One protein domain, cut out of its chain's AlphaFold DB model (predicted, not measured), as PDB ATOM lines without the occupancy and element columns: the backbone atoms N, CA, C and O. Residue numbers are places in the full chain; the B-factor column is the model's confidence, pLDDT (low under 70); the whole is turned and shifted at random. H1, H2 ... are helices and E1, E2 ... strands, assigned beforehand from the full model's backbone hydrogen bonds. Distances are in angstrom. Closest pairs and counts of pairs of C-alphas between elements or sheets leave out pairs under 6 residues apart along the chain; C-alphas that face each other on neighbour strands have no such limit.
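Overview. This is residues 38 to 92, 101 to 112 and 127 to 148 of the 159 residues of an uncharacterized protein of Clostridiaceae bacterium (UniProt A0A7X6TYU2). Two helices cover one face of a small three-stranded parallel sheet, order E1 E2 E3: long H1 over E2, short H2 by E3. The 89 printed residues, under half in named elements, run E1 H1 E2 H2 E3, mixed class, two layers. The whole is compact, radius of gyration of the C-alphas 13.3 A, spanning 39 by 27 by 19 A.

Along the chain. E1, residues 55 to 61, begins at C-alpha 55 (9.280, -7.198, 0.428). H1 is residues 72 to 87, 22.0 A; E2 104 to 111, 22.7 A; H2 127 to 133. E3, 137 to 142, ends at C-alpha 142 (12.265, 3.085, 19.763).

Arrangement. Within hydrogen-bond range are N 58 and O 106, 2.8 A, between E1 and E2, and N 139 and O 107, 2.8 A, between E2 and E3. H1's height over the sheet is 9.5 A. H1 and H2 touch, closest C-alphas Val 83 and Ala 131, 6.1 A, with residues 76 to 83 of H1 alone. Every O i to N i+4 pair in H1 and H2 is within range.

Size, cuts and confidence. Cuts leave gaps of 10.1 A, C-alphas 92 to 101, and 16.6 A, 112 to 127. No printed residue is under 70 in pLDDT.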
ATOM      1  N   GLY A  38       5.963  -8.850  13.757       94.50
ATOM      2  CA  GLY A  38       5.306  -9.646  12.708       94.50
ATOM      3  C   GLY A  38       6.217 -10.590  11.911       94.50
ATOM      4  O   GLY A  38       5.892 -10.972  10.784       94.50
ATOM      5  N   GLY A  39       7.363 -10.968  12.472       96.06
ATOM      6  CA  GLY A  39       8.224 -12.045  11.988       96.06
ATOM      7  C   GLY A  39       7.488 -13.381  11.958       96.06
ATOM      8  O   GLY A  39       6.982 -13.827  12.983       96.06
ATOM      9  N   HIS A  40       7.453 -14.018  10.790       96.12
ATOM     10  CA  HIS A  40       6.800 -15.316  10.589       96.12
ATOM     11  C   HIS A  40       7.735 -16.377  10.004       96.12
ATOM     12  O   HIS A  40       7.385 -17.550  10.011       96.12
ATOM     13  N   LEU A  41       8.907 -15.986   9.490       97.06
ATOM     14  CA  LEU A  41       9.884 -16.952   9.006       97.06
ATOM     15  C   LEU A  41      10.564 -17.657  10.185       97.06
ATOM     16  O   LEU A  41      10.737 -17.041  11.247       97.06
ATOM     17  N   PRO A  42      11.012 -18.911  10.000       95.25
ATOM     18  CA  PRO A  42      11.704 -19.650  11.042       95.25
ATOM     19  C   PRO A  42      12.898 -18.875  11.597       95.25
ATOM     20  O   PRO A  42      13.590 -18.161  10.871       95.25
ATOM     21  N   HIS A  43      13.205 -19.038  12.886       91.75
ATOM     22  CA  HIS A  43      14.275 -18.252  13.511       91.75
ATOM     23  C   HIS A  43      15.657 -18.484  12.879       91.75
ATOM     24  O   HIS A  43      16.486 -17.570  12.903       91.75
ATOM     25  N   PHE A  44      15.862 -19.671  12.300       92.19
ATOM     26  CA  PHE A  44      17.057 -20.070  11.556       92.19
ATOM     27  C   PHE A  44      17.072 -19.581  10.100       92.19
ATOM     28  O   PHE A  44      18.092 -19.730   9.431       92.19
ATOM     29  N   TYR A  45      15.974 -19.006   9.595       96.12
ATOM     30  CA  TYR A  45      15.943 -18.458   8.246       96.12
ATOM     31  C   TYR A  45      16.939 -17.288   8.158       96.12
ATOM     32  O   TYR A  45      16.937 -16.397   9.023       96.12
ATOM     33  N   PRO A  46      17.842 -17.291   7.163       96.00
ATOM     34  CA  PRO A  46      18.946 -16.350   7.124       96.00
ATOM     35  C   PRO A  46      18.456 -14.932   6.846       96.00
ATOM     36  O   PRO A  46      17.555 -14.720   6.040       96.00
ATOM     37  N   VAL A  47      19.129 -13.958   7.469       97.50
ATOM     38  CA  VAL A  47      19.011 -12.505   7.239       97.50
ATOM     39  C   VAL A  47      17.647 -11.895   7.593       97.50
ATOM     40  O   VAL A  47      17.590 -10.971   8.414       97.50
ATOM     41  N   ILE A  48      16.558 -12.398   7.024       98.31
ATOM     42  CA  ILE A  48      15.207 -11.848   7.118       98.31
ATOM     43  C   ILE A  48      14.367 -12.552   8.190       98.31
ATOM     44  O   ILE A  48      14.759 -13.556   8.778       98.31
ATOM     45  N   ALA A  49      13.231 -11.951   8.514       98.00
ATOM     46  CA  ALA A  49      12.250 -12.448   9.475       98.00
ATOM     47  C   ALA A  49      10.828 -12.473   8.889       98.00
ATOM     48  O   ALA A  49       9.990 -13.231   9.373       98.00
ATOM     49  N   CYS A  50      10.562 -11.676   7.850       97.62
ATOM     50  CA  CYS A  50       9.294 -11.686   7.128       97.62
ATOM     51  C   CYS A  50       9.540 -11.704   5.621       97.62
ATOM     52  O   CYS A  50      10.465 -11.056   5.120       97.62
ATOM     53  N   TRP A  51       8.641 -12.372   4.912       97.75
ATOM     54  CA  TRP A  51       8.517 -12.323   3.467       97.75
ATOM     55  C   TRP A  51       7.041 -12.273   3.083       97.75
ATOM     56  O   TRP A  51       6.237 -13.039   3.597       97.75
ATOM     57  N   ASN A  52       6.658 -11.369   2.186       95.44
ATOM     58  CA  ASN A  52       5.256 -11.238   1.779       95.44
ATOM     59  C   ASN A  52       4.991 -11.435   0.282       95.44
ATOM     60  O   ASN A  52       3.914 -11.089  -0.204       95.44
ATOM     61  N   GLY A  53       5.975 -11.962  -0.444       95.88
ATOM     62  CA  GLY A  53       5.924 -12.115  -1.895       95.88
ATOM     63  C   GLY A  53       6.592 -10.980  -2.676       95.88
ATOM     64  O   GLY A  53       6.852 -11.168  -3.860       95.88
ATOM     65  N   SER A  54       6.916  -9.843  -2.049       97.31
ATOM     66  CA  SER A  54       7.657  -8.751  -2.705       97.31
ATOM     67  C   SER A  54       8.708  -8.075  -1.819       97.31
ATOM     68  O   SER A  54       9.802  -7.769  -2.297       97.31
ATOM     69  N   GLU A  55       8.406  -7.861  -0.539       98.25
ATOM     70  CA  GLU A  55       9.280  -7.198   0.428       98.25
ATOM     71  C   GLU A  55       9.941  -8.214   1.365       98.25
ATOM     72  O   GLU A  55       9.272  -8.988   2.059       98.25
ATOM     73  N   ALA A  56      11.271  -8.163   1.422       98.56
ATOM     74  CA  ALA A  56      12.085  -8.914   2.362       98.56
ATOM     75  C   ALA A  56      12.403  -8.042   3.585       98.56
ATOM     76  O   ALA A  56      13.063  -7.004   3.463       98.56
ATOM     77  N   VAL A  57      11.939  -8.455   4.769       98.75
ATOM     78  CA  VAL A  57      12.067  -7.654   5.998       98.75
ATOM     79  C   VAL A  57      13.010  -8.327   6.984       98.75
ATOM     80  O   VAL A  57      12.764  -9.451   7.420       98.75
ATOM     81  N   SER A  58      14.072  -7.629   7.385       98.69
ATOM     82  CA  SER A  58      14.907  -8.017   8.524       98.69
ATOM     83  C   SER A  58      14.459  -7.279   9.782       98.69
ATOM     84  O   SER A  58      14.221  -6.077   9.744       98.69
ATOM     85  N   ILE A  59      14.355  -7.998  10.899       98.62
ATOM     86  CA  ILE A  59      14.022  -7.444  12.218       98.62
ATOM     87  C   ILE A  59      15.227  -7.689  13.123       98.62
ATOM     88  O   ILE A  59      15.640  -8.845  13.300       98.62
ATOM     89  N   LYS A  60      15.817  -6.613  13.655       98.06
ATOM     90  CA  LYS A  60      17.001  -6.653  14.527       98.06
ATOM     91  C   LYS A  60      16.854  -5.666  15.673       98.06
ATOM     92  O   LYS A  60      16.301  -4.594  15.490       98.06
ATOM     93  N   SER A  61      17.412  -6.012  16.826       97.38
ATOM     94  CA  SER A  61      17.494  -5.121  17.984       97.38
ATOM     95  C   SER A  61      18.941  -4.779  18.312       97.38
ATOM     96  O   SER A  61      19.796  -5.672  18.292       97.38
ATOM     97  N   MET A  62      19.198  -3.533  18.690       96.56
ATOM     98  CA  MET A  62      20.473  -3.079  19.239       96.56
ATOM     99  C   MET A  62      20.206  -2.320  20.535       96.56
ATOM    100  O   MET A  62      19.631  -1.238  20.507       96.56
ATOM    101  N   ASP A  63      20.636  -2.884  21.662       95.56
ATOM    102  CA  ASP A  63      20.631  -2.144  22.920       95.56
ATOM    103  C   ASP A  63      21.804  -1.170  22.917       95.56
ATOM    104  O   ASP A  63      22.935  -1.557  23.197       95.56
ATOM    105  N   LEU A  64      21.542   0.082  22.554       94.94
ATOM    106  CA  LEU A  64      22.569   1.112  22.430       94.94
ATOM    107  C   LEU A  64      23.117   1.590  23.786       94.94
ATOM    108  O   LEU A  64      24.103   2.325  23.797       94.94
ATOM    109  N   THR A  65      22.524   1.168  24.909       93.25
ATOM    110  CA  THR A  65      23.045   1.461  26.254       93.25
ATOM    111  C   THR A  65      24.241   0.579  26.621       93.25
ATOM    112  O   THR A  65      25.009   0.924  27.519       93.25
ATOM    113  N   ALA A  66      24.452  -0.533  25.903       92.25
ATOM    114  CA  ALA A  66      25.546  -1.447  26.197       92.25
ATOM    115  C   ALA A  66      26.927  -0.798  25.972       92.25
ATOM    116  O   ALA A  66      27.123  -0.095  24.973       92.25
ATOM    117  N   PRO A  67      27.943  -1.108  26.805       89.12
ATOM    118  CA  PRO A  67      29.288  -0.531  26.682       89.12
ATOM    119  C   PRO A  67      29.943  -0.721  25.305       89.12
ATOM    120  O   PRO A  67      30.723   0.123  24.857       89.12
ATOM    121  N   SER A  68      29.597  -1.800  24.594       87.94
ATOM    122  CA  SER A  68      30.058  -2.069  23.225       87.94
ATOM    123  C   SER A  68      29.624  -1.009  22.204       87.94
ATOM    124  O   SER A  68      30.234  -0.903  21.142       87.94
ATOM    125  N   TRP A  69      28.595  -0.218  22.521       90.38
ATOM    126  CA  TRP A  69      28.062   0.864  21.686       90.38
ATOM    127  C   TRP A  69      28.353   2.251  22.258       90.38
ATOM    128  O   TRP A  69      27.747   3.235  21.851       90.38
ATOM    129  N   SER A  70      29.337   2.357  23.150       84.44
ATOM    130  CA  SER A  70      29.797   3.627  23.726       84.44
ATOM    131  C   SER A  70      30.266   4.664  22.693       84.44
ATOM    132  O   SER A  70      30.401   5.837  23.034       84.44
ATOM    133  N   SER A  71      30.479   4.273  21.429       90.56
ATOM    134  CA  SER A  71      30.797   5.195  20.336       90.56
ATOM    135  C   SER A  71      29.803   5.096  19.169       90.56
ATOM    136  O   SER A  71      29.433   3.984  18.769       90.56
ATOM    137  N   PRO A  72      29.455   6.234  18.534       92.69
ATOM    138  CA  PRO A  72      28.583   6.251  17.359       92.69
ATOM    139  C   PRO A  72      29.163   5.429  16.201       92.69
ATOM    140  O   PRO A  72      28.427   4.718  15.523       92.69
ATOM    141  N   ALA A  73      30.489   5.433  16.026       94.62
ATOM    142  CA  ALA A  73      31.167   4.668  14.980       94.62
ATOM    143  C   ALA A  73      31.025   3.143  15.159       94.62
ATOM    144  O   ALA A  73      30.966   2.398  14.179       94.62
ATOM    145  N   ALA A  74      30.975   2.640  16.399       94.25
ATOM    146  CA  ALA A  74      30.716   1.223  16.641       94.25
ATOM    147  C   ALA A  74      29.289   0.845  16.225       94.25
ATOM    148  O   ALA A  74      29.112  -0.134  15.496       94.25
ATOM    149  N   ALA A  75      28.300   1.648  16.631       96.00
ATOM    150  CA  ALA A  75      26.904   1.431  16.267       96.00
ATOM    151  C   ALA A  75      26.696   1.531  14.746       96.00
ATOM    152  O   ALA A  75      26.124   0.623  14.148       96.00
ATOM    153  N   GLU A  76      27.262   2.553  14.101       96.81
ATOM    154  CA  GLU A  76      27.189   2.749  12.650       96.81
ATOM    155  C   GLU A  76      27.785   1.566  11.878       96.81
ATOM    156  O   GLU A  76      27.149   1.033  10.970       96.81
ATOM    157  N   ARG A  77      28.969   1.073  12.272       97.06
ATOM    158  CA  ARG A  77      29.556  -0.128  11.651       97.06
ATOM    159  C   ARG A  77      28.620  -1.325  11.739       97.06
ATOM    160  O   ARG A  77      28.518  -2.088  10.778       97.06
ATOM    161  N   ARG A  78      27.930  -1.497  12.868       97.56
ATOM    162  CA  ARG A  78      26.977  -2.594  13.031       97.56
ATOM    163  C   ARG A  78      25.746  -2.414  12.147       97.56
ATOM    164  O   ARG A  78      25.338  -3.381  11.509       97.56
ATOM    165  N   VAL A  79      25.191  -1.206  12.074       98.19
ATOM    166  CA  VAL A  79      24.067  -0.891  11.180       98.19
ATOM    167  C   VAL A  79      24.451  -1.165   9.726       98.19
ATOM    168  O   VAL A  79      23.739  -1.897   9.044       98.19
ATOM    169  N   ASN A  80      25.627  -0.713   9.288       98.31
ATOM    170  CA  ASN A  80      26.125  -0.952   7.931       98.31
ATOM    171  C   ASN A  80      26.298  -2.444   7.621       98.31
ATOM    172  O   ASN A  80      25.947  -2.893   6.536       98.31
ATOM    173  N   GLN A  81      26.773  -3.252   8.575       98.44
ATOM    174  CA  GLN A  81      26.831  -4.708   8.396       98.44
ATOM    175  C   GLN A  81      25.442  -5.329   8.207       98.44
ATOM    176  O   GLN A  81      25.276  -6.207   7.362       98.44
ATOM    177  N   LEU A  82      24.450  -4.896   8.993       98.62
ATOM    178  CA  LEU A  82      23.076  -5.389   8.879       98.62
ATOM    179  C   LEU A  82      22.451  -4.997   7.537       98.62
ATOM    180  O   LEU A  82      21.847  -5.842   6.877       98.62
ATOM    181  N   VAL A  83      22.640  -3.743   7.124       98.81
ATOM    182  CA  VAL A  83      22.183  -3.224   5.831       98.81
ATOM    183  C   VAL A  83      22.833  -3.992   4.689       98.81
ATOM    184  O   VAL A  83      22.117  -4.540   3.859       98.81
ATOM    185  N   ASN A  84      24.161  -4.110   4.672       98.62
ATOM    186  CA  ASN A  84      24.883  -4.795   3.599       98.62
ATOM    187  C   ASN A  84      24.501  -6.275   3.515       98.62
ATOM    188  O   ASN A  84      24.328  -6.807   2.421       98.62
ATOM    189  N   SER A  85      24.305  -6.934   4.663       98.62
ATOM    190  CA  SER A  85      23.821  -8.314   4.699       98.62
ATOM    191  C   SER A  85      22.424  -8.456   4.095       98.62
ATOM    192  O   SER A  85      22.156  -9.480   3.473       98.62
ATOM    193  N   LEU A  86      21.536  -7.478   4.289       98.75
ATOM    194  CA  LEU A  86      20.196  -7.490   3.701       98.75
ATOM    195  C   LEU A  86      20.215  -7.112   2.216       98.75
ATOM    196  O   LEU A  86      19.533  -7.751   1.419       98.75
ATOM    197  N   ALA A  87      21.015  -6.116   1.835       98.69
ATOM    198  CA  ALA A  87      21.198  -5.692   0.452       98.69
ATOM    199  C   ALA A  87      21.706  -6.849  -0.423       98.69
ATOM    200  O   ALA A  87      21.139  -7.116  -1.479       98.69
ATOM    201  N   ALA A  88      22.705  -7.592   0.066       98.38
ATOM    202  CA  ALA A  88      23.282  -8.746  -0.622       98.38
ATOM    203  C   ALA A  88      22.419 -10.020  -0.547       98.38
ATOM    204  O   ALA A  88      22.769 -11.033  -1.147       98.38
ATOM    205  N   PHE A  89      21.318 -10.018   0.209       98.44
ATOM    206  CA  PHE A  89      20.466 -11.195   0.322       98.44
ATOM    207  C   PHE A  89      19.597 -11.355  -0.927       98.44
ATOM    208  O   PHE A  89      18.822 -10.460  -1.282       98.44
ATOM    209  N   GLU A  90      19.709 -12.515  -1.570       97.62
ATOM    210  CA  GLU A  90      18.962 -12.846  -2.790       97.62
ATOM    211  C   GLU A  90      17.739 -13.729  -2.520       97.62
ATOM    212  O   GLU A  90      16.819 -13.757  -3.333       97.62
ATOM    213  N   GLY A  91      17.691 -14.395  -1.363       97.06
ATOM    214  CA  GLY A  91      16.715 -15.440  -1.067       97.06
ATOM    215  C   GLY A  91      17.316 -16.843  -1.167       97.06
ATOM    216  O   GLY A  91      18.296 -17.061  -1.872       97.06
ATOM    217  N   ILE A  92      16.737 -17.798  -0.435       97.06
ATOM    218  CA  ILE A  92      17.149 -19.215  -0.454       97.06
ATOM    219  C   ILE A  92      15.982 -20.170  -0.760       97.06
ATOM    220  O   ILE A  92      16.172 -21.383  -0.792       97.06
ATOM    221  N   GLN A 101      13.279 -13.030  -6.445       97.94
ATOM    222  CA  GLN A 101      11.908 -12.635  -6.080       97.94
ATOM    223  C   GLN A 101      11.830 -11.327  -5.281       97.94
ATOM    224  O   GLN A 101      10.768 -10.712  -5.217       97.94
ATOM    225  N   ILE A 102      12.928 -10.902  -4.650       98.50
ATOM    226  CA  ILE A 102      12.948  -9.737  -3.758       98.50
ATOM    227  C   ILE A 102      12.883  -8.444  -4.577       98.50
ATOM    228  O   ILE A 102      13.830  -8.106  -5.284       98.50
ATOM    229  N   ILE A 103      11.791  -7.694  -4.418       98.25
ATOM    230  CA  ILE A 103      11.567  -6.402  -5.083       98.25
ATOM    231  C   ILE A 103      12.037  -5.256  -4.188       98.25
ATOM    232  O   ILE A 103      12.685  -4.322  -4.655       98.25
ATOM    233  N   SER A 104      11.731  -5.326  -2.893       98.44
ATOM    234  CA  SER A 104      12.124  -4.313  -1.916       98.44
ATOM    235  C   SER A 104      12.679  -4.942  -0.643       98.44
ATOM    236  O   SER A 104      12.406  -6.098  -0.308       98.44
ATOM    237  N   ARG A 105      13.504  -4.169   0.064       98.75
ATOM    238  CA  ARG A 105      14.190  -4.596   1.284       98.75
ATOM    239  C   ARG A 105      13.954  -3.584   2.385       98.75
ATOM    240  O   ARG A 105      14.117  -2.383   2.167       98.75
ATOM    241  N   ARG A 106      13.628  -4.073   3.578       98.81
ATOM    242  CA  ARG A 106      13.452  -3.234   4.763       98.81
ATOM    243  C   ARG A 106      14.155  -3.827   5.972       98.81
ATOM    244  O   ARG A 106      13.972  -4.999   6.292       98.81
ATOM    245  N   LEU A 107      14.939  -3.012   6.663       98.88
ATOM    246  CA  LEU A 107      15.513  -3.335   7.963       98.88
ATOM    247  C   LEU A 107      14.733  -2.571   9.031       98.88
ATOM    248  O   LEU A 107      14.820  -1.351   9.091       98.88
ATOM    249  N   ILE A 108      13.989  -3.284   9.874       98.75
ATOM    250  CA  ILE A 108      13.434  -2.732  11.110       98.75
ATOM    251  C   ILE A 108      14.513  -2.869  12.184       98.75
ATOM    252  O   ILE A 108      14.841  -3.987  12.600       98.75
ATOM    253  N   LEU A 109      15.082  -1.739  12.600       98.62
ATOM    254  CA  LEU A 109      16.079  -1.665  13.661       98.62
ATOM    255  C   LEU A 109      15.425  -1.138  14.938       98.62
ATOM    256  O   LEU A 109      15.107   0.045  15.038       98.62
ATOM    257  N   ILE A 110      15.247  -2.020  15.914       98.38
ATOM    258  CA  ILE A 110      14.702  -1.679  17.222       98.38
ATOM    259  C   ILE A 110      15.837  -1.242  18.147       98.38
ATOM    260  O   ILE A 110      16.840  -1.946  18.290       98.38
ATOM    261  N   ILE A 111      15.660  -0.099  18.791       96.88
ATOM    262  CA  ILE A 111      16.571   0.465  19.788       96.88
ATOM    263  C   ILE A 111      15.771   0.849  21.039       96.88
ATOM    264  O   ILE A 111      14.564   1.070  20.937       96.88
ATOM    265  N   PRO A 112      16.394   0.922  22.222       95.94
ATOM    266  CA  PRO A 112      15.687   1.387  23.401       95.94
ATOM    267  C   PRO A 112      15.493   2.911  23.338       95.94
ATOM    268  O   PRO A 112      16.277   3.631  22.711       95.94
ATOM    269  N   TRP A 127      22.044   7.433   8.921       98.12
ATOM    270  CA  TRP A 127      21.980   5.976   8.756       98.12
ATOM    271  C   TRP A 127      20.868   5.558   7.795       98.12
ATOM    272  O   TRP A 127      21.093   4.706   6.936       98.12
ATOM    273  N   THR A 128      19.693   6.185   7.887       98.44
ATOM    274  CA  THR A 128      18.581   5.904   6.973       98.44
ATOM    275  C   THR A 128      18.918   6.264   5.531       98.44
ATOM    276  O   THR A 128      18.673   5.465   4.633       98.44
ATOM    277  N   MET A 129      19.540   7.422   5.298       98.19
ATOM    278  CA  MET A 129      19.968   7.834   3.959       98.19
ATOM    279  C   MET A 129      21.037   6.899   3.382       98.19
ATOM    280  O   MET A 129      20.957   6.528   2.215       98.19
ATOM    281  N   GLN A 130      22.022   6.491   4.188       97.81
ATOM    282  CA  GLN A 130      23.056   5.547   3.751       97.81
ATOM    283  C   GLN A 130      22.470   4.168   3.423       97.81
ATOM    284  O   GLN A 130      22.866   3.553   2.435       97.81
ATOM    285  N   ALA A 131      21.498   3.696   4.207       98.62
ATOM    286  CA  ALA A 131      20.821   2.436   3.923       98.62
ATOM    287  C   ALA A 131      20.013   2.494   2.618       98.62
ATOM    288  O   ALA A 131      20.068   1.556   1.821       98.62
ATOM    289  N   GLU A 132      19.335   3.616   2.362       98.31
ATOM    290  CA  GLU A 132      18.569   3.819   1.131       98.31
ATOM    291  C   GLU A 132      19.479   3.790  -0.108       98.31
ATOM    292  O   GLU A 132      19.141   3.156  -1.106       98.31
ATOM    293  N   LEU A 133      20.681   4.380  -0.030       98.12
ATOM    294  CA  LEU A 133      21.691   4.293  -1.098       98.12
ATOM    295  C   LEU A 133      22.142   2.849  -1.378       98.12
ATOM    296  O   LEU A 133      22.524   2.535  -2.503       98.12
ATOM    297  N   ALA A 134      22.071   1.967  -0.379       98.00
ATOM    298  CA  ALA A 134      22.328   0.535  -0.522       98.00
ATOM    299  C   ALA A 134      21.082  -0.272  -0.956       98.00
ATOM    300  O   ALA A 134      21.129  -1.502  -0.998       98.00
ATOM    301  N   GLY A 135      19.964   0.393  -1.266       98.31
ATOM    302  CA  GLY A 135      18.711  -0.247  -1.675       98.31
ATOM    303  C   GLY A 135      17.931  -0.888  -0.523       98.31
ATOM    304  O   GLY A 135      17.160  -1.825  -0.750       98.31
ATOM    305  N   VAL A 136      18.142  -0.427   0.714       98.81
ATOM    306  CA  VAL A 136      17.470  -0.928   1.918       98.81
ATOM    307  C   VAL A 136      16.788   0.215   2.660       98.81
ATOM    308  O   VAL A 136      17.444   1.109   3.186       98.81
ATOM    309  N   LYS A 137      15.472   0.116   2.841       98.75
ATOM    310  CA  LYS A 137      14.744   1.029   3.722       98.75
ATOM    311  C   LYS A 137      15.071   0.714   5.183       98.75
ATOM    312  O   LYS A 137      14.680  -0.342   5.687       98.75
ATOM    313  N   LEU A 138      15.745   1.622   5.881       98.75
ATOM    314  CA  LEU A 138      15.978   1.512   7.325       98.75
ATOM    315  C   LEU A 138      14.826   2.168   8.107       98.75
ATOM    316  O   LEU A 138      14.574   3.363   7.990       98.75
ATOM    317  N   ASP A 139      14.117   1.366   8.899       98.44
ATOM    318  CA  ASP A 139      12.995   1.743   9.768       98.44
ATOM    319  C   ASP A 139      13.464   1.618  11.227       98.44
ATOM    320  O   ASP A 139      13.515   0.517  11.779       98.44
ATOM    321  N   ILE A 140      13.901   2.733  11.820       98.25
ATOM    322  CA  ILE A 140      14.399   2.773  13.203       98.25
ATOM    323  C   ILE A 140      13.215   2.979  14.146       98.25
ATOM    324  O   ILE A 140      12.461   3.938  13.987       98.25
ATOM    325  N   ARG A 141      13.066   2.098  15.139       97.00
ATOM    326  CA  ARG A 141      11.967   2.146  16.110       97.00
ATOM    327  C   ARG A 141      12.494   2.133  17.531       97.00
ATOM    328  O   ARG A 141      13.251   1.240  17.900       97.00
ATOM    329  N   GLU A 142      12.055   3.102  18.320       95.88
ATOM    330  CA  GLU A 142      12.265   3.085  19.763       95.88
ATOM    331  C   GLU A 142      11.199   2.205  20.429       95.88
ATOM    332  O   GLU A 142      10.029   2.243  20.039       95.88
ATOM    333  N   TYR A 143      11.605   1.371  21.388       95.12
ATOM    334  CA  TYR A 143      10.705   0.488  22.134       95.12
ATOM    335  C   TYR A 143      11.236   0.255  23.550       95.12
ATOM    336  O   TYR A 143      12.345  -0.256  23.683       95.12
ATOM    337  N   GLY A 144      10.456   0.592  24.581       94.06
ATOM    338  CA  GLY A 144      10.840   0.434  25.992       94.06
ATOM    339  C   GLY A 144      12.113   1.193  26.391       94.06
ATOM    340  O   GLY A 144      12.706   1.923  25.591       94.06
ATOM    341  N   ILE A 145      12.548   0.996  27.628       93.62
ATOM    342  CA  ILE A 145      13.777   1.524  28.222       93.62
ATOM    343  C   ILE A 145      14.653   0.346  28.658       93.62
ATOM    344  O   ILE A 145      14.183  -0.600  29.281       93.62
ATOM    345  N   SER A 146      15.943   0.391  28.321       93.00
ATOM    346  CA  SER A 146      16.915  -0.587  28.808       93.00
ATOM    347  C   SER A 146      17.495  -0.152  30.154       93.00
ATOM    348  O   SER A 146      17.979   0.983  30.297       93.00
ATOM    349  N   HIS A 147      17.477  -1.075  31.117       90.38
ATOM    350  CA  HIS A 147      18.124  -0.949  32.424       90.38
ATOM    351  C   HIS A 147      19.335  -1.887  32.579       90.38
ATOM    352  O   HIS A 147      20.119  -1.713  33.510       90.38
ATOM    353  N   ALA A 148      19.566  -2.782  31.613       86.50
ATOM    354  CA  ALA A 148      20.550  -3.867  31.647       86.50
ATOM    355  C   ALA A 148      22.000  -3.414  31.884       86.50
ATOM    356  O   ALA A 148      22.870  -4.203  32.263       86.50
TER     357      ALA A 148